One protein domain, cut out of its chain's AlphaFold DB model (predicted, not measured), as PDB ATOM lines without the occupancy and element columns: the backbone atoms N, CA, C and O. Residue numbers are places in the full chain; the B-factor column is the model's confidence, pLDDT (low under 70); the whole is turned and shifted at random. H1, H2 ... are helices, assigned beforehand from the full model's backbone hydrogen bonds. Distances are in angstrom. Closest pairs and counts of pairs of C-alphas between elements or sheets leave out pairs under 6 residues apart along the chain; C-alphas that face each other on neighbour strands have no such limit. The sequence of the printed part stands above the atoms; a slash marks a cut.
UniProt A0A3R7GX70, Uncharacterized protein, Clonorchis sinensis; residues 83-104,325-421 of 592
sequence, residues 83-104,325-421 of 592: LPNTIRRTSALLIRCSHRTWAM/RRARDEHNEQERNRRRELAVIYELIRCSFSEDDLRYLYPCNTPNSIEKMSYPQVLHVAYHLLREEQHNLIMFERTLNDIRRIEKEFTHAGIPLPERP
ATOM      1  N   LEU A  83    -133.271  73.647  12.997       35.22
ATOM      2  CA  LEU A  83    -132.329  72.542  13.220       35.22
ATOM      3  C   LEU A  83    -132.983  71.177  12.905       35.22
ATOM      4  O   LEU A  83    -134.133  70.958  13.294       35.22
ATOM      5  N   PRO A  84    -132.266  70.203  12.297       32.22
ATOM      6  CA  PRO A  84    -132.839  68.897  11.928       32.22
ATOM      7  C   PRO A  84    -133.488  68.136  13.096       32.22
ATOM      8  O   PRO A  84    -134.555  67.539  12.947       32.22
ATOM      9  N   ASN A  85    -132.898  68.228  14.293       29.78
ATOM     10  CA  ASN A  85    -133.441  67.625  15.515       29.78
ATOM     11  C   ASN A  85    -134.809  68.203  15.914       29.78
ATOM     12  O   ASN A  85    -135.603  67.526  16.569       29.78
ATOM     13  N   THR A  86    -135.121  69.429  15.498       34.72
ATOM     14  CA  THR A  86    -136.391  70.086  15.809       34.72
ATOM     15  C   THR A  86    -137.510  69.646  14.868       34.72
ATOM     16  O   THR A  86    -138.667  69.679  15.273       34.72
ATOM     17  N   ILE A  87    -137.203  69.080  13.693       38.78
ATOM     18  CA  ILE A  87    -138.194  68.430  12.810       38.78
ATOM     19  C   ILE A  87    -138.794  67.182  13.491       38.78
ATOM     20  O   ILE A  87    -140.002  66.950  13.430       38.78
ATOM     21  N   ARG A  88    -137.981  66.415  14.237       37.28
ATOM     22  CA  ARG A  88    -138.454  65.292  15.078       37.28
ATOM     23  C   ARG A  88    -139.214  65.740  16.343       37.28
ATOM     24  O   ARG A  88    -139.884  64.920  16.964       37.28
ATOM     25  N   ARG A  89    -139.134  67.020  16.731       46.00
ATOM     26  CA  ARG A  89    -139.860  67.599  17.885       46.00
ATOM     27  C   ARG A  89    -141.167  68.268  17.465       46.00
ATOM     28  O   ARG A  89    -142.189  68.087  18.125       46.00
ATOM     29  N   THR A  90    -141.159  68.998  16.350       36.03
ATOM     30  CA  THR A  90    -142.381  69.529  15.740       36.03
ATOM     31  C   THR A  90    -143.283  68.401  15.285       36.03
ATOM     32  O   THR A  90    -144.483  68.528  15.490       36.03
ATOM     33  N   SER A  91    -142.754  67.280  14.773       38.44
ATOM     34  CA  SER A  91    -143.583  66.120  14.433       38.44
ATOM     35  C   SER A  91    -144.425  65.659  15.629       38.44
ATOM     36  O   SER A  91    -145.637  65.577  15.486       38.44
ATOM     37  N   ALA A  92    -143.861  65.478  16.830       40.19
ATOM     38  CA  ALA A  92    -144.619  65.068  18.024       40.19
ATOM     39  C   ALA A  92    -145.798  66.009  18.366       40.19
ATOM     40  O   ALA A  92    -146.907  65.544  18.657       40.19
ATOM     41  N   LEU A  93    -145.603  67.332  18.270       43.47
ATOM     42  CA  LEU A  93    -146.704  68.294  18.407       43.47
ATOM     43  C   LEU A  93    -147.662  68.265  17.211       43.47
ATOM     44  O   LEU A  93    -148.870  68.328  17.418       43.47
ATOM     45  N   LEU A  94    -147.164  68.133  15.981       43.09
ATOM     46  CA  LEU A  94    -147.959  68.032  14.756       43.09
ATOM     47  C   LEU A  94    -148.791  66.743  14.706       43.09
ATOM     48  O   LEU A  94    -149.841  66.756  14.080       43.09
ATOM     49  N   ILE A  95    -148.388  65.680  15.404       48.09
ATOM     50  CA  ILE A  95    -149.129  64.421  15.570       48.09
ATOM     51  C   ILE A  95    -150.286  64.616  16.560       48.09
ATOM     52  O   ILE A  95    -151.442  64.339  16.234       48.09
ATOM     53  N   ARG A  96    -150.030  65.199  17.743       44.53
ATOM     54  CA  ARG A  96    -151.116  65.608  18.660       44.53
ATOM     55  C   ARG A  96    -152.055  66.637  18.018       44.53
ATOM     56  O   ARG A  96    -153.264  66.590  18.245       44.53
ATOM     57  N   CYS A  97    -151.523  67.550  17.205       39.22
ATOM     58  CA  CYS A  97    -152.320  68.513  16.457       39.22
ATOM     59  C   CYS A  97    -153.108  67.837  15.332       39.22
ATOM     60  O   CYS A  97    -154.290  68.130  15.212       39.22
ATOM     61  N   SER A  98    -152.536  66.941  14.524       37.12
ATOM     62  CA  SER A  98    -153.230  66.331  13.379       37.12
ATOM     63  C   SER A  98    -154.412  65.468  13.821       37.12
ATOM     64  O   SER A  98    -155.479  65.556  13.222       37.12
ATOM     65  N   HIS A  99    -154.317  64.761  14.947       46.44
ATOM     66  CA  HIS A  99    -155.461  64.018  15.486       46.44
ATOM     67  C   HIS A  99    -156.604  64.899  16.037       46.44
ATOM     68  O   HIS A  99    -157.672  64.368  16.339       46.44
ATOM     69  N   ARG A 100    -156.430  66.227  16.181       42.62
ATOM     70  CA  ARG A 100    -157.387  67.083  16.923       42.62
ATOM     71  C   ARG A 100    -157.785  68.394  16.234       42.62
ATOM     72  O   ARG A 100    -158.952  68.777  16.264       42.62
ATOM     73  N   THR A 101    -156.860  69.005  15.501       40.06
ATOM     74  CA  THR A 101    -157.074  70.085  14.517       40.06
ATOM     75  C   THR A 101    -158.197  69.747  13.543       40.06
ATOM     76  O   THR A 101    -159.048  70.585  13.243       40.06
ATOM     77  N   TRP A 102    -158.220  68.502  13.063       44.06
ATOM     78  CA  TRP A 102    -159.168  68.049  12.047       44.06
ATOM     79  C   TRP A 102    -160.623  68.057  12.539       44.06
ATOM     80  O   TRP A 102    -161.525  68.324  11.748       44.06
ATOM     81  N   ALA A 103    -160.858  67.922  13.848       35.25
ATOM     82  CA  ALA A 103    -162.179  68.080  14.464       35.25
ATOM     83  C   ALA A 103    -162.603  69.555  14.678       35.25
ATOM     84  O   ALA A 103    -163.768  69.820  14.991       35.25
ATOM     85  N   MET A 104    -161.678  70.513  14.522       39.22
ATOM     86  CA  MET A 104    -161.851  71.939  14.839       39.22
ATOM     87  C   MET A 104    -161.911  72.840  13.598       39.22
ATOM     88  O   MET A 104    -162.781  73.711  13.527       39.22
ATOM     89  N   ARG A 325    -149.954 105.227  -1.076       85.62
ATOM     90  CA  ARG A 325    -151.177 104.597  -0.535       85.62
ATOM     91  C   ARG A 325    -151.210 103.088  -0.772       85.62
ATOM     92  O   ARG A 325    -151.445 102.362   0.184       85.62
ATOM     93  N   ARG A 326    -150.928 102.618  -1.995       89.44
ATOM     94  CA  ARG A 326    -150.902 101.177  -2.316       89.44
ATOM     95  C   ARG A 326    -149.900 100.420  -1.450       89.44
ATOM     96  O   ARG A 326    -150.298  99.474  -0.787       89.44
ATOM     97  N   ALA A 327    -148.664 100.911  -1.344       91.19
ATOM     98  CA  ALA A 327    -147.640 100.309  -0.490       91.19
ATOM     99  C   ALA A 327    -148.080 100.221   0.986       91.19
ATOM    100  O   ALA A 327    -147.858  99.208   1.651       91.19
ATOM    101  N   ARG A 328    -148.766 101.253   1.503       91.31
ATOM    102  CA  ARG A 328    -149.336 101.233   2.860       91.31
ATOM    103  C   ARG A 328    -150.512 100.264   2.996       91.31
ATOM    104  O   ARG A 328    -150.593  99.572   4.006       91.31
ATOM    105  N   ASP A 329    -151.398 100.180   2.010       93.81
ATOM    106  CA  ASP A 329    -152.540  99.257   2.013       93.81
ATOM    107  C   ASP A 329    -152.093  97.787   1.879       93.81
ATOM    108  O   ASP A 329    -152.627  96.916   2.569       93.81
ATOM    109  N   GLU A 330    -151.050  97.525   1.085       95.06
ATOM    110  CA  GLU A 330    -150.377  96.229   0.924       95.06
ATOM    111  C   GLU A 330    -149.679  95.793   2.221       95.06
ATOM    112  O   GLU A 330    -149.971  94.710   2.728       95.06
ATOM    113  N   HIS A 331    -148.861  96.657   2.836       94.56
ATOM    114  CA  HIS A 331    -148.287  96.428   4.171       94.56
ATOM    115  C   HIS A 331    -149.381  96.152   5.222       94.56
ATOM    116  O   HIS A 331    -149.274  95.240   6.048       94.56
ATOM    117  N   ASN A 332    -150.488  96.902   5.168       96.06
ATOM    118  CA  ASN A 332    -151.627  96.693   6.057       96.06
ATOM    119  C   ASN A 332    -152.361  95.367   5.786       96.06
ATOM    120  O   ASN A 332    -152.978  94.843   6.712       96.06
ATOM    121  N   GLU A 333    -152.357  94.817   4.566       95.38
ATOM    122  CA  GLU A 333    -152.870  93.464   4.282       95.38
ATOM    123  C   GLU A 333    -151.885  92.382   4.737       95.38
ATOM    124  O   GLU A 333    -152.323  91.403   5.335       95.38
ATOM    125  N   GLN A 334    -150.574  92.578   4.562       95.75
ATOM    126  CA  GLN A 334    -149.535  91.657   5.042       95.75
ATOM    127  C   GLN A 334    -149.601  91.468   6.567       95.75
ATOM    128  O   GLN A 334    -149.711  90.339   7.040       95.75
ATOM    129  N   GLU A 335    -149.651  92.548   7.353       94.88
ATOM    130  CA  GLU A 335    -149.802  92.454   8.817       94.88
ATOM    131  C   GLU A 335    -151.191  91.915   9.233       94.88
ATOM    132  O   GLU A 335    -151.332  91.310  10.299       94.88
ATOM    133  N   ARG A 336    -152.228  92.045   8.389       95.00
ATOM    134  CA  ARG A 336    -153.518  91.359   8.605       95.00
ATOM    135  C   ARG A 336    -153.436  89.858   8.299       95.00
ATOM    136  O   ARG A 336    -154.005  89.085   9.066       95.00
ATOM    137  N   ASN A 337    -152.711  89.434   7.263       95.25
ATOM    138  CA  ASN A 337    -152.430  88.022   6.967       95.25
ATOM    139  C   ASN A 337    -151.611  87.372   8.081       95.25
ATOM    140  O   ASN A 337    -152.080  86.411   8.683       95.25
ATOM    141  N   ARG A 338    -150.495  87.989   8.476       95.50
ATOM    142  CA  ARG A 338    -149.666  87.553   9.605       95.50
ATOM    143  C   ARG A 338    -150.477  87.355  10.892       95.50
ATOM    144  O   ARG A 338    -150.303  86.363  11.591       95.50
ATOM    145  N   ARG A 339    -151.427  88.251  11.196       94.50
ATOM    146  CA  ARG A 339    -152.345  88.085  12.344       94.50
ATOM    147  C   ARG A 339    -153.362  86.953  12.165       94.50
ATOM    148  O   ARG A 339    -153.676  86.294  13.153       94.50
ATOM    149  N   ARG A 340    -153.872  86.716  10.949       94.81
ATOM    150  CA  ARG A 340    -154.743  85.563  10.634       94.81
ATOM    151  C   ARG A 340    -153.979  84.245  10.816       94.81
ATOM    152  O   ARG A 340    -154.487  83.341  11.468       94.81
ATOM    153  N   GLU A 341    -152.754  84.165  10.303       91.56
ATOM    154  CA  GLU A 341    -151.869  82.998  10.395       91.56
ATOM    155  C   GLU A 341    -151.478  82.688  11.844       91.56
ATOM    156  O   GLU A 341    -151.695  81.571  12.308       91.56
ATOM    157  N   LEU A 342    -151.005  83.685  12.602       90.88
ATOM    158  CA  LEU A 342    -150.691  83.523  14.025       90.88
ATOM    159  C   LEU A 342    -151.918  83.076  14.837       90.88
ATOM    160  O   LEU A 342    -151.801  82.188  15.680       90.88
ATOM    161  N   ALA A 343    -153.106  83.626  14.559       91.12
ATOM    162  CA  ALA A 343    -154.340  83.177  15.202       91.12
ATOM    163  C   ALA A 343    -154.636  81.697  14.905       91.12
ATOM    164  O   ALA A 343    -154.932  80.949  15.834       91.12
ATOM    165  N   VAL A 344    -154.483  81.249  13.650       91.06
ATOM    166  CA  VAL A 344    -154.603  79.826  13.289       91.06
ATOM    167  C   VAL A 344    -153.581  78.982  14.054       91.06
ATOM    168  O   VAL A 344    -153.972  77.992  14.662       91.06
ATOM    169  N   ILE A 345    -152.307  79.379  14.115       90.31
ATOM    170  CA  ILE A 345    -151.263  78.633  14.842       90.31
ATOM    171  C   ILE A 345    -151.613  78.471  16.333       90.31
ATOM    172  O   ILE A 345    -151.455  77.383  16.888       90.31
ATOM    173  N   TYR A 346    -152.158  79.503  16.985       90.44
ATOM    174  CA  TYR A 346    -152.569  79.405  18.391       90.44
ATOM    175  C   TYR A 346    -153.893  78.660  18.608       90.44
ATOM    176  O   TYR A 346    -154.081  78.111  19.695       90.44
ATOM    177  N   GLU A 347    -154.778  78.578  17.608       90.94
ATOM    178  CA  GLU A 347    -155.865  77.588  17.605       90.94
ATOM    179  C   GLU A 347    -155.296  76.166  17.519       90.94
ATOM    180  O   GLU A 347    -155.621  75.346  18.372       90.94
ATOM    181  N   LEU A 348    -154.405  75.874  16.559       89.75
ATOM    182  CA  LEU A 348    -153.802  74.544  16.364       89.75
ATOM    183  C   LEU A 348    -153.131  74.024  17.645       89.75
ATOM    184  O   LEU A 348    -153.425  72.917  18.098       89.75
ATOM    185  N   ILE A 349    -152.285  74.851  18.269       91.31
ATOM    186  CA  ILE A 349    -151.598  74.504  19.521       91.31
ATOM    187  C   ILE A 349    -152.618  74.250  20.642       91.31
ATOM    188  O   ILE A 349    -152.550  73.214  21.304       91.31
ATOM    189  N   ARG A 350    -153.610  75.133  20.823       91.75
ATOM    190  CA  ARG A 350    -154.645  74.976  21.862       91.75
ATOM    191  C   ARG A 350    -155.558  73.767  21.619       91.75
ATOM    192  O   ARG A 350    -155.984  73.143  22.585       91.75
ATOM    193  N   CYS A 351    -155.799  73.378  20.365       88.06
ATOM    194  CA  CYS A 351    -156.516  72.145  20.022       88.06
ATOM    195  C   CYS A 351    -155.802  70.888  20.541       88.06
ATOM    196  O   CYS A 351    -156.464  69.881  20.787       88.06
ATOM    197  N   SER A 352    -154.472  70.914  20.690       85.94
ATOM    198  CA  SER A 352    -153.697  69.737  21.097       85.94
ATOM    199  C   SER A 352    -153.854  69.370  22.580       85.94
ATOM    200  O   SER A 352    -153.778  68.184  22.913       85.94
ATOM    201  N   PHE A 353    -154.127  70.342  23.459       91.62
ATOM    202  CA  PHE A 353    -154.100  70.171  24.919       91.62
ATOM    203  C   PHE A 353    -155.270  69.353  25.460       91.62
ATOM    204  O   PHE A 353    -156.431  69.567  25.110       91.62
ATOM    205  N   SER A 354    -154.985  68.385  26.319       89.56
ATOM    206  CA  SER A 354    -155.972  67.712  27.166       89.56
ATOM    207  C   SER A 354    -156.352  68.581  28.372       89.56
ATOM    208  O   SER A 354    -155.716  69.597  28.651       89.56
ATOM    209  N   GLU A 355    -157.411  68.202  29.089       88.38
ATOM    210  CA  GLU A 355    -157.835  68.932  30.291       88.38
ATOM    211  C   GLU A 355    -156.863  68.706  31.466       88.38
ATOM    212  O   GLU A 355    -156.635  69.621  32.256       88.38
ATOM    213  N   ASP A 356    -156.177  67.553  31.492       88.25
ATOM    214  CA  ASP A 356    -155.056  67.277  32.401       88.25
ATOM    215  C   ASP A 356    -153.910  68.291  32.231       88.25
ATOM    216  O   ASP A 356    -153.262  68.663  33.209       88.25
ATOM    217  N   ASP A 357    -153.660  68.790  31.013       89.94
ATOM    218  CA  ASP A 357    -152.539  69.702  30.730       89.94
ATOM    219  C   ASP A 357    -152.740  71.104  31.340       89.94
ATOM    220  O   ASP A 357    -151.781  71.866  31.499       89.94
ATOM    221  N   LEU A 358    -153.957  71.432  31.796       88.88
ATOM    222  CA  LEU A 358    -154.214  72.638  32.593       88.88
ATOM    223  C   LEU A 358    -153.468  72.622  33.943       88.88
ATOM    224  O   LEU A 358    -153.267  73.687  34.528       88.88
ATOM    225  N   ARG A 359    -152.971  71.459  34.399       88.88
ATOM    226  CA  ARG A 359    -152.118  71.306  35.598       88.88
ATOM    227  C   ARG A 359    -150.828  72.137  35.574       88.88
ATOM    228  O   ARG A 359    -150.244  72.375  36.626       88.88
ATOM    229  N   TYR A 360    -150.376  72.571  34.395       87.75
ATOM    230  CA  TYR A 360    -149.205  73.444  34.236       87.75
ATOM    231  C   TYR A 360    -149.512  74.935  34.469       87.75
ATOM    232  O   TYR A 360    -148.615  75.778  34.390       87.75
ATOM    233  N   LEU A 361    -150.768  75.286  34.757       87.00
ATOM    234  CA  LEU A 361    -151.178  76.631  35.147       87.00
ATOM    235  C   LEU A 361    -151.329  76.721  36.668       87.00
ATOM    236  O   LEU A 361    -151.892  75.841  37.313       87.00
ATOM    237  N   TYR A 362    -150.817  77.808  37.248       77.81
ATOM    238  CA  TYR A 362    -150.820  78.002  38.698       77.81
ATOM    239  C   TYR A 362    -152.262  78.090  39.249       77.81
ATOM    240  O   TYR A 362    -153.066  78.817  38.652       77.81
ATOM    241  N   PRO A 363    -152.602  77.438  40.385       72.31
ATOM    242  CA  PRO A 363    -153.993  77.230  40.817       72.31
ATOM    243  C   PRO A 363    -154.871  78.485  40.900       72.31
ATOM    244  O   PRO A 363    -156.068  78.423  40.642       72.31
ATOM    245  N   CYS A 364    -154.297  79.645  41.224       60.38
ATOM    246  CA  CYS A 364    -155.049  80.899  41.337       60.38
ATOM    247  C   CYS A 364    -155.517  81.494  39.992       60.38
ATOM    248  O   CYS A 364    -156.278  82.455  40.005       60.38
ATOM    249  N   ASN A 365    -155.050  80.974  38.848       62.88
ATOM    250  CA  ASN A 365    -155.348  81.488  37.502       62.88
ATOM    251  C   ASN A 365    -155.655  80.367  36.482       62.88
ATOM    252  O   ASN A 365    -155.461  80.553  35.277       62.88
ATOM    253  N   THR A 366    -156.108  79.192  36.928       68.19
ATOM    254  CA  THR A 366    -156.541  78.107  36.029       68.19
ATOM    255  C   THR A 366    -157.848  78.482  35.313       68.19
ATOM    256  O   THR A 366    -158.842  78.748  35.991       68.19
ATOM    257  N   PRO A 367    -157.902  78.496  33.968       73.44
ATOM    258  CA  PRO A 367    -159.139  78.725  33.234       73.44
ATOM    259  C   PRO A 367    -160.006  77.461  33.256       73.44
ATOM    260  O   PRO A 367    -159.520  76.369  32.983       73.44
ATOM    261  N   ASN A 368    -161.311  77.610  33.505       73.62
ATOM    262  CA  ASN A 368    -162.284  76.509  33.631       73.62
ATOM    263  C   ASN A 368    -162.568  75.731  32.315       73.62
ATOM    264  O   ASN A 368    -163.630  75.129  32.184       73.62
ATOM    265  N   SER A 369    -161.726  75.881  31.292       85.12
ATOM    266  CA  SER A 369    -161.738  75.159  30.012       85.12
ATOM    267  C   SER A 369    -160.530  75.608  29.183       85.12
ATOM    268  O   SER A 369    -160.158  76.787  29.204       85.12
ATOM    269  N   ILE A 370    -159.984  74.692  28.382       87.44
ATOM    270  CA  ILE A 370    -158.954  74.948  27.361       87.44
ATOM    271  C   ILE A 370    -159.365  76.094  26.418       87.44
ATOM    272  O   ILE A 370    -158.546  76.941  26.067       87.44
ATOM    273  N   GLU A 371    -160.650  76.186  26.058       87.75
ATOM    274  CA  GLU A 371    -161.195  77.229  25.169       87.75
ATOM    275  C   GLU A 371    -161.061  78.650  25.744       87.75
ATOM    276  O   GLU A 371    -161.113  79.628  25.003       87.75
ATOM    277  N   LYS A 372    -160.885  78.773  27.066       88.31
ATOM    278  CA  LYS A 372    -160.794  80.048  27.796       88.31
ATOM    279  C   LYS A 372    -159.355  80.429  28.162       88.31
ATOM    280  O   LYS A 372    -159.152  81.415  28.867       88.31
ATOM    281  N   MET A 373    -158.355  79.671  27.702       89.06
ATOM    282  CA  MET A 373    -156.945  80.009  27.904       89.06
ATOM    283  C   MET A 373    -156.573  81.279  27.131       89.06
ATOM    284  O   MET A 373    -156.739  81.361  25.915       89.06
ATOM    285  N   SER A 374    -155.990  82.255  27.827       91.19
ATOM    286  CA  SER A 374    -155.339  83.392  27.173       91.19
ATOM    287  C   SER A 374    -154.099  82.942  26.390       91.19
ATOM    288  O   SER A 374    -153.458  81.945  26.726       91.19
ATOM    289  N   TYR A 375    -153.718  83.700  25.361       91.44
ATOM    290  CA  TYR A 375    -152.555  83.392  24.521       91.44
ATOM    291  C   TYR A 375    -151.251  83.106  25.318       91.44
ATOM    292  O   TYR A 375    -150.625  82.075  25.057       91.44
ATOM    293  N   PRO A 376    -150.867  83.888  26.352       91.62
ATOM    294  CA  PRO A 376    -149.706  83.555  27.185       91.62
ATOM    295  C   PRO A 376    -149.834  82.223  27.944       91.62
ATOM    296  O   PRO A 376    -148.841  81.517  28.105       91.62
ATOM    297  N   GLN A 377    -151.042  81.843  28.382       91.69
ATOM    298  CA  GLN A 377    -151.281  80.540  29.020       91.69
ATOM    299  C   GLN A 377    -151.143  79.388  28.015       91.69
ATOM    300  O   GLN A 377    -150.619  78.338  28.380       91.69
ATOM    301  N   VAL A 378    -151.553  79.586  26.754       92.56
ATOM    302  CA  VAL A 378    -151.364  78.597  25.674       92.56
ATOM    303  C   VAL A 378    -149.876  78.317  25.454       92.56
ATOM    304  O   VAL A 378    -149.474  77.157  25.463       92.56
ATOM    305  N   LEU A 379    -149.040  79.355  25.346       93.00
ATOM    306  CA  LEU A 379    -147.589  79.163  25.226       93.00
ATOM    307  C   LEU A 379    -146.965  78.520  26.471       93.00
ATOM    308  O   LEU A 379    -146.102  77.656  26.336       93.00
ATOM    309  N   HIS A 380    -147.404  78.898  27.675       92.12
ATOM    310  CA  HIS A 380    -146.863  78.340  28.916       92.12
ATOM    311  C   HIS A 380    -147.126  76.829  29.039       92.12
ATOM    312  O   HIS A 380    -146.213  76.079  29.378       92.12
ATOM    313  N   VAL A 381    -148.335  76.363  28.699       92.56
ATOM    314  CA  VAL A 381    -148.654  74.922  28.669       92.56
ATOM    315  C   VAL A 381    -147.868  74.205  27.565       92.56
ATOM    316  O   VAL A 381    -147.255  73.175  27.838       92.56
ATOM    317  N   ALA A 382    -147.794  74.770  26.350       93.62
ATOM    318  CA  ALA A 382    -147.017  74.185  25.250       93.62
ATOM    319  C   ALA A 382    -145.529  73.996  25.604       93.62
ATOM    320  O   ALA A 382    -144.950  72.955  25.299       93.62
ATOM    321  N   TYR A 383    -144.923  74.974  26.283       94.00
ATOM    322  CA  TYR A 383    -143.529  74.919  26.728       94.00
ATOM    323  C   TYR A 383    -143.275  73.785  27.732       94.00
ATOM    324  O   TYR A 383    -142.315  73.028  27.576       94.00
ATOM    325  N   HIS A 384    -144.141  73.615  28.739       92.00
ATOM    326  CA  HIS A 384    -143.989  72.517  29.702       92.00
ATOM    327  C   HIS A 384    -144.218  71.146  29.069       92.00
ATOM    328  O   HIS A 384    -143.470  70.219  29.379       92.00
ATOM    329  N   LEU A 385    -145.171  71.023  28.140       91.00
ATOM    330  CA  LEU A 385    -145.380  69.789  27.376       91.00
ATOM    331  C   LEU A 385    -144.161  69.437  26.514       91.00
ATOM    332  O   LEU A 385    -143.711  68.297  26.547       91.00
ATOM    333  N   LEU A 386    -143.567  70.405  25.806       92.00
ATOM    334  CA  LEU A 386    -142.331  70.184  25.041       92.00
ATOM    335  C   LEU A 386    -141.167  69.725  25.932       92.00
ATOM    336  O   LEU A 386    -140.420  68.825  25.546       92.00
ATOM    337  N   ARG A 387    -141.022  70.298  27.135       91.56
ATOM    338  CA  ARG A 387    -139.996  69.864  28.097       91.56
ATOM    339  C   ARG A 387    -140.264  68.472  28.665       91.56
ATOM    340  O   ARG A 387    -139.308  67.723  28.860       91.56
ATOM    341  N   GLU A 388    -141.522  68.117  28.918       90.56
ATOM    342  CA  GLU A 388    -141.883  66.774  29.378       90.56
ATOM    343  C   GLU A 388    -141.634  65.729  28.283       90.56
ATOM    344  O   GLU A 388    -140.981  64.727  28.556       90.56
ATOM    345  N   GLU A 389    -142.029  65.983  27.029       88.56
ATOM    346  CA  GLU A 389    -141.739  65.051  25.930       88.56
ATOM    347  C   GLU A 389    -140.240  64.922  25.639       88.56
ATOM    348  O   GLU A 389    -139.763  63.818  25.388       88.56
ATOM    349  N   GLN A 390    -139.459  66.003  25.740       89.44
ATOM    350  CA  GLN A 390    -138.003  65.909  25.603       89.44
ATOM    351  C   GLN A 390    -137.353  65.127  26.759       89.44
ATOM    352  O   GLN A 390    -136.349  64.445  26.543       89.44
ATOM    353  N   HIS A 391    -137.915  65.179  27.970       90.69
ATOM    354  CA  HIS A 391    -137.483  64.309  29.064       90.69
ATOM    355  C   HIS A 391    -137.862  62.844  28.798       90.69
ATOM    356  O   HIS A 391    -137.003  61.972  28.926       90.69
ATOM    357  N   ASN A 392    -139.098  62.583  28.354       89.81
ATOM    358  CA  ASN A 392    -139.564  61.246  27.979       89.81
ATOM    359  C   ASN A 392    -138.654  60.627  26.900       89.81
ATOM    360  O   ASN A 392    -138.181  59.511  27.085       89.81
ATOM    361  N   LEU A 393    -138.341  61.372  25.829       89.38
ATOM    362  CA  LEU A 393    -137.413  60.980  24.753       89.38
ATOM    363  C   LEU A 393    -136.064  60.482  25.289       89.38
ATOM    364  O   LEU A 393    -135.663  59.361  24.984       89.38
ATOM    365  N   ILE A 394    -135.419  61.258  26.163       92.69
ATOM    366  CA  ILE A 394    -134.127  60.889  26.768       92.69
ATOM    367  C   ILE A 394    -134.253  59.621  27.630       92.69
ATOM    368  O   ILE A 394    -133.324  58.814  27.691       92.69
ATOM    369  N   MET A 395    -135.394  59.418  28.295       92.38
ATOM    370  CA  MET A 395    -135.644  58.199  29.068       92.38
ATOM    371  C   MET A 395    -135.881  56.977  28.164       92.38
ATOM    372  O   MET A 395    -135.343  55.916  28.469       92.38
ATOM    373  N   PHE A 396    -136.576  57.112  27.024       91.31
ATOM    374  CA  PHE A 396    -136.691  56.029  26.032       91.31
ATOM    375  C   PHE A 396    -135.339  55.629  25.453       91.31
ATOM    376  O   PHE A 396    -135.034  54.444  25.396       91.31
ATOM    377  N   GLU A 397    -134.528  56.600  25.027       91.50
ATOM    378  CA  GLU A 397    -133.207  56.348  24.439       91.50
ATOM    379  C   GLU A 397    -132.306  55.573  25.411       91.50
ATOM    380  O   GLU A 397    -131.624  54.630  25.010       91.50
ATOM    381  N   ARG A 398    -132.372  55.901  26.709       95.19
ATOM    382  CA  ARG A 398    -131.709  55.141  27.779       95.19
ATOM    383  C   ARG A 398    -132.256  53.721  27.889       95.19
ATOM    384  O   ARG A 398    -131.490  52.785  27.699       95.19
ATOM    385  N   THR A 399    -133.566  53.550  28.078       93.88
ATOM    386  CA  THR A 399    -134.186  52.220  28.213       93.88
ATOM    387  C   THR A 399    -133.964  51.329  26.985       93.88
ATOM    388  O   THR A 399    -133.782  50.126  27.129       93.88
ATOM    389  N   LEU A 400    -133.916  51.891  25.775       90.44
ATOM    390  CA  LEU A 400    -133.589  51.146  24.555       90.44
ATOM    391  C   LEU A 400    -132.127  50.695  24.521       90.44
ATOM    392  O   LEU A 400    -131.847  49.587  24.069       90.44
ATOM    393  N   ASN A 401    -131.198  51.512  25.018       94.88
ATOM    394  CA  ASN A 401    -129.798  51.118  25.158       94.88
ATOM    395  C   ASN A 401    -129.596  50.100  26.295       94.88
ATOM    396  O   ASN A 401    -128.798  49.178  26.134       94.88
ATOM    397  N   ASP A 402    -130.367  50.189  27.383       96.00
ATOM    398  CA  ASP A 402    -130.407  49.167  28.437       96.00
ATOM    399  C   ASP A 402    -130.938  47.827  27.894       96.00
ATOM    400  O   ASP A 402    -130.324  46.788  28.129       96.00
ATOM    401  N   ILE A 403    -132.014  47.838  27.094       92.31
ATOM    402  CA  ILE A 403    -132.546  46.644  26.410       92.31
ATOM    403  C   ILE A 403    -131.501  46.050  25.459       92.31
ATOM    404  O   ILE A 403    -131.184  44.871  25.583       92.31
ATOM    405  N   ARG A 404    -130.901  46.859  24.571       92.75
ATOM    406  CA  ARG A 404    -129.826  46.419  23.655       92.75
ATOM    407  C   ARG A 404    -128.643  45.808  24.409       92.75
ATOM    408  O   ARG A 404    -128.040  44.843  23.943       92.75
ATOM    409  N   ARG A 405    -128.306  46.354  25.582       95.62
ATOM    410  CA  ARG A 405    -127.270  45.792  26.450       95.62
ATOM    411  C   ARG A 405    -127.699  44.446  27.031       95.62
ATOM    412  O   ARG A 405    -126.919  43.508  26.951       95.62
ATOM    413  N   ILE A 406    -128.914  44.322  27.564       94.25
ATOM    414  CA  ILE A 406    -129.437  43.055  28.103       94.25
ATOM    415  C   ILE A 406    -129.492  41.977  27.008       94.25
ATOM    416  O   ILE A 406    -129.053  40.855  27.244       94.25
ATOM    417  N   GLU A 407    -129.932  42.318  25.793       92.56
ATOM    418  CA  GLU A 407    -129.906  41.424  24.624       92.56
ATOM    419  C   GLU A 407    -128.471  40.966  24.278       92.56
ATOM    420  O   GLU A 407    -128.249  39.804  23.920       92.56
ATOM    421  N   LYS A 408    -127.470  41.843  24.455       94.50
ATOM    422  CA  LYS A 408    -126.052  41.477  24.343       94.50
ATOM    423  C   LYS A 408    -125.616  40.506  25.448       94.50
ATOM    424  O   LYS A 408    -125.012  39.487  25.127       94.50
ATOM    425  N   GLU A 409    -125.934  40.765  26.719       95.31
ATOM    426  CA  GLU A 409    -125.558  39.847  27.812       95.31
ATOM    427  C   GLU A 409    -126.225  38.462  27.632       95.31
ATOM    428  O   GLU A 409    -125.575  37.435  27.811       95.31
ATOM    429  N   PHE A 410    -127.492  38.411  27.197       94.19
ATOM    430  CA  PHE A 410    -128.214  37.161  26.905       94.19
ATOM    431  C   PHE A 410    -127.551  36.355  25.780       94.19
ATOM    432  O   PHE A 410    -127.345  35.151  25.928       94.19
ATOM    433  N   THR A 411    -127.163  37.012  24.680       93.06
ATOM    434  CA  THR A 411    -126.452  36.342  23.577       93.06
ATOM    435  C   THR A 411    -125.049  35.879  23.979       93.06
ATOM    436  O   THR A 411    -124.625  34.815  23.539       93.06
ATOM    437  N   HIS A 412    -124.356  36.594  24.875       94.88
ATOM    438  CA  HIS A 412    -123.072  36.144  25.441       94.88
ATOM    439  C   HIS A 412    -123.244  34.957  26.409       94.88
ATOM    440  O   HIS A 412    -122.367  34.101  26.492       94.88
ATOM    441  N   ALA A 413    -124.385  34.865  27.095       95.56
ATOM    442  CA  ALA A 413    -124.757  33.735  27.948       95.56
ATOM    443  C   ALA A 413    -125.348  32.529  27.181       95.56
ATOM    444  O   ALA A 413    -125.704  31.529  27.806       95.56
ATOM    445  N   GLY A 414    -125.488  32.609  25.851       93.94
ATOM    446  CA  GLY A 414    -126.102  31.556  25.029       93.94
ATOM    447  C   GLY A 414    -127.614  31.381  25.240       93.94
ATOM    448  O   GLY A 414    -128.165  30.339  24.888       93.94
ATOM    449  N   ILE A 415    -128.292  32.373  25.826       93.00
ATOM    450  CA  ILE A 415    -129.732  32.336  26.104       93.00
ATOM    451  C   ILE A 415    -130.490  32.861  24.871       93.00
ATOM    452  O   ILE A 415    -130.190  33.966  24.409       93.00
ATOM    453  N   PRO A 416    -131.481  32.123  24.328       91.38
ATOM    454  CA  PRO A 416    -132.273  32.600  23.199       91.38
ATOM    455  C   PRO A 416    -133.087  33.841  23.584       91.38
ATOM    456  O   PRO A 416    -133.708  33.893  24.647       91.38
ATOM    457  N   LEU A 417    -133.094  34.845  22.705       87.38
ATOM    458  CA  LEU A 417    -133.875  36.065  22.903       87.38
ATOM    459  C   LEU A 417    -135.367  35.817  22.614       87.38
ATOM    460  O   LEU A 417    -135.686  35.102  21.660       87.38
ATOM    461  N   PRO A 418    -136.291  36.425  23.381       84.94
ATOM    462  CA  PRO A 418    -137.709  36.406  23.047       84.94
ATOM    463  C   PRO A 418    -137.973  37.215  21.769       84.94
ATOM    464  O   PRO A 418    -137.370  38.268  21.547       84.94
ATOM    465  N   GLU A 419    -138.910  36.749  20.945       83.31
ATOM    466  CA  GLU A 419    -139.332  37.472  19.744       83.31
ATOM    467  C   GLU A 419    -139.958  38.826  20.123       83.31
ATOM    468  O   GLU A 419    -140.848  38.909  20.977       83.31
ATOM    469  N   ARG A 420    -139.486  39.914  19.500       81.00
ATOM    470  CA  ARG A 420    -140.046  41.250  19.732       81.00
ATOM    471  C   ARG A 420    -141.440  41.344  19.092       81.00
ATOM    472  O   ARG A 420    -141.595  40.930  17.945       81.00
ATOM    473  N   PRO A 421    -142.445  41.929  19.770       79.25
ATOM    474  CA  PRO A 421    -143.796  42.032  19.223       79.25
ATOM    475  C   PRO A 421    -143.816  42.866  17.938       79.25
ATOM    476  O   PRO A 421    -143.214  43.941  17.876       79.25
TER     477      PRO A 421
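AT A GLANCE: This is residues 83 to 104 and 325 to 421 of the 592 residues of an uncharacterized protein of Clonorchis sinensis (UniProt A0A3R7GX70). Two long helices, H2 and H4, meet near their ends as a wide-open V, with H1 across H2's end and short H3 packed on H4 near the join. Residues 325 to 342 and 394 to 405 stick out. The printed part has 119 residues, four named helices, H1 to H4 in order, and no named strand: all helix, extended, radius of gyration of the C-alphas 21.9 A, spans 80 by 40 by 24 A.

IN THESE COORDINATES: H1, residues 84 to 101, starts at C-alpha (-132.839, 68.897, 11.928) and has a kink of 32 degrees near residue 93. H2, residues 325 to 352, measures 41.1 A. H3 is residues 356 to 360. H4, residues 375 to 412, measures 55.7 A, ending at C-alpha (-123.072, 36.144, 25.441).

HOW THE PARTS SIT: H1, by residues 93 to 101, touches H2's residues 348 to 352, about perpendicular at 78 degrees; closest C-alphas, Cys 97 and Ser 352, 5.0 A. H2's residues 346 to 350 touch H4's 375 to 382, a steep tilt of 51 degrees, the same way; closest C-alphas, Arg 350 and Val 378, 6.2 A. H3 touches H4's residues 380 to 385; closest C-alphas, Tyr 360 and Val 381, 5.8 A. O i to N i+4 pairs are all within hydrogen-bond range in H2 and H4, 10 of 14 in H1 and 0 of 1 in H3, which has 2 of 2 O i to N i+3 pairs.

THE WHOLE: C-alphas 325 and 414, the farthest apart, are 81.3 A apart. Residues 105 to 324 are cut out, a C-alpha gap of 37.6 A. H3 to H4 is a long link. Residues 83 to 104 and 364 to 366 have pLDDT under 70.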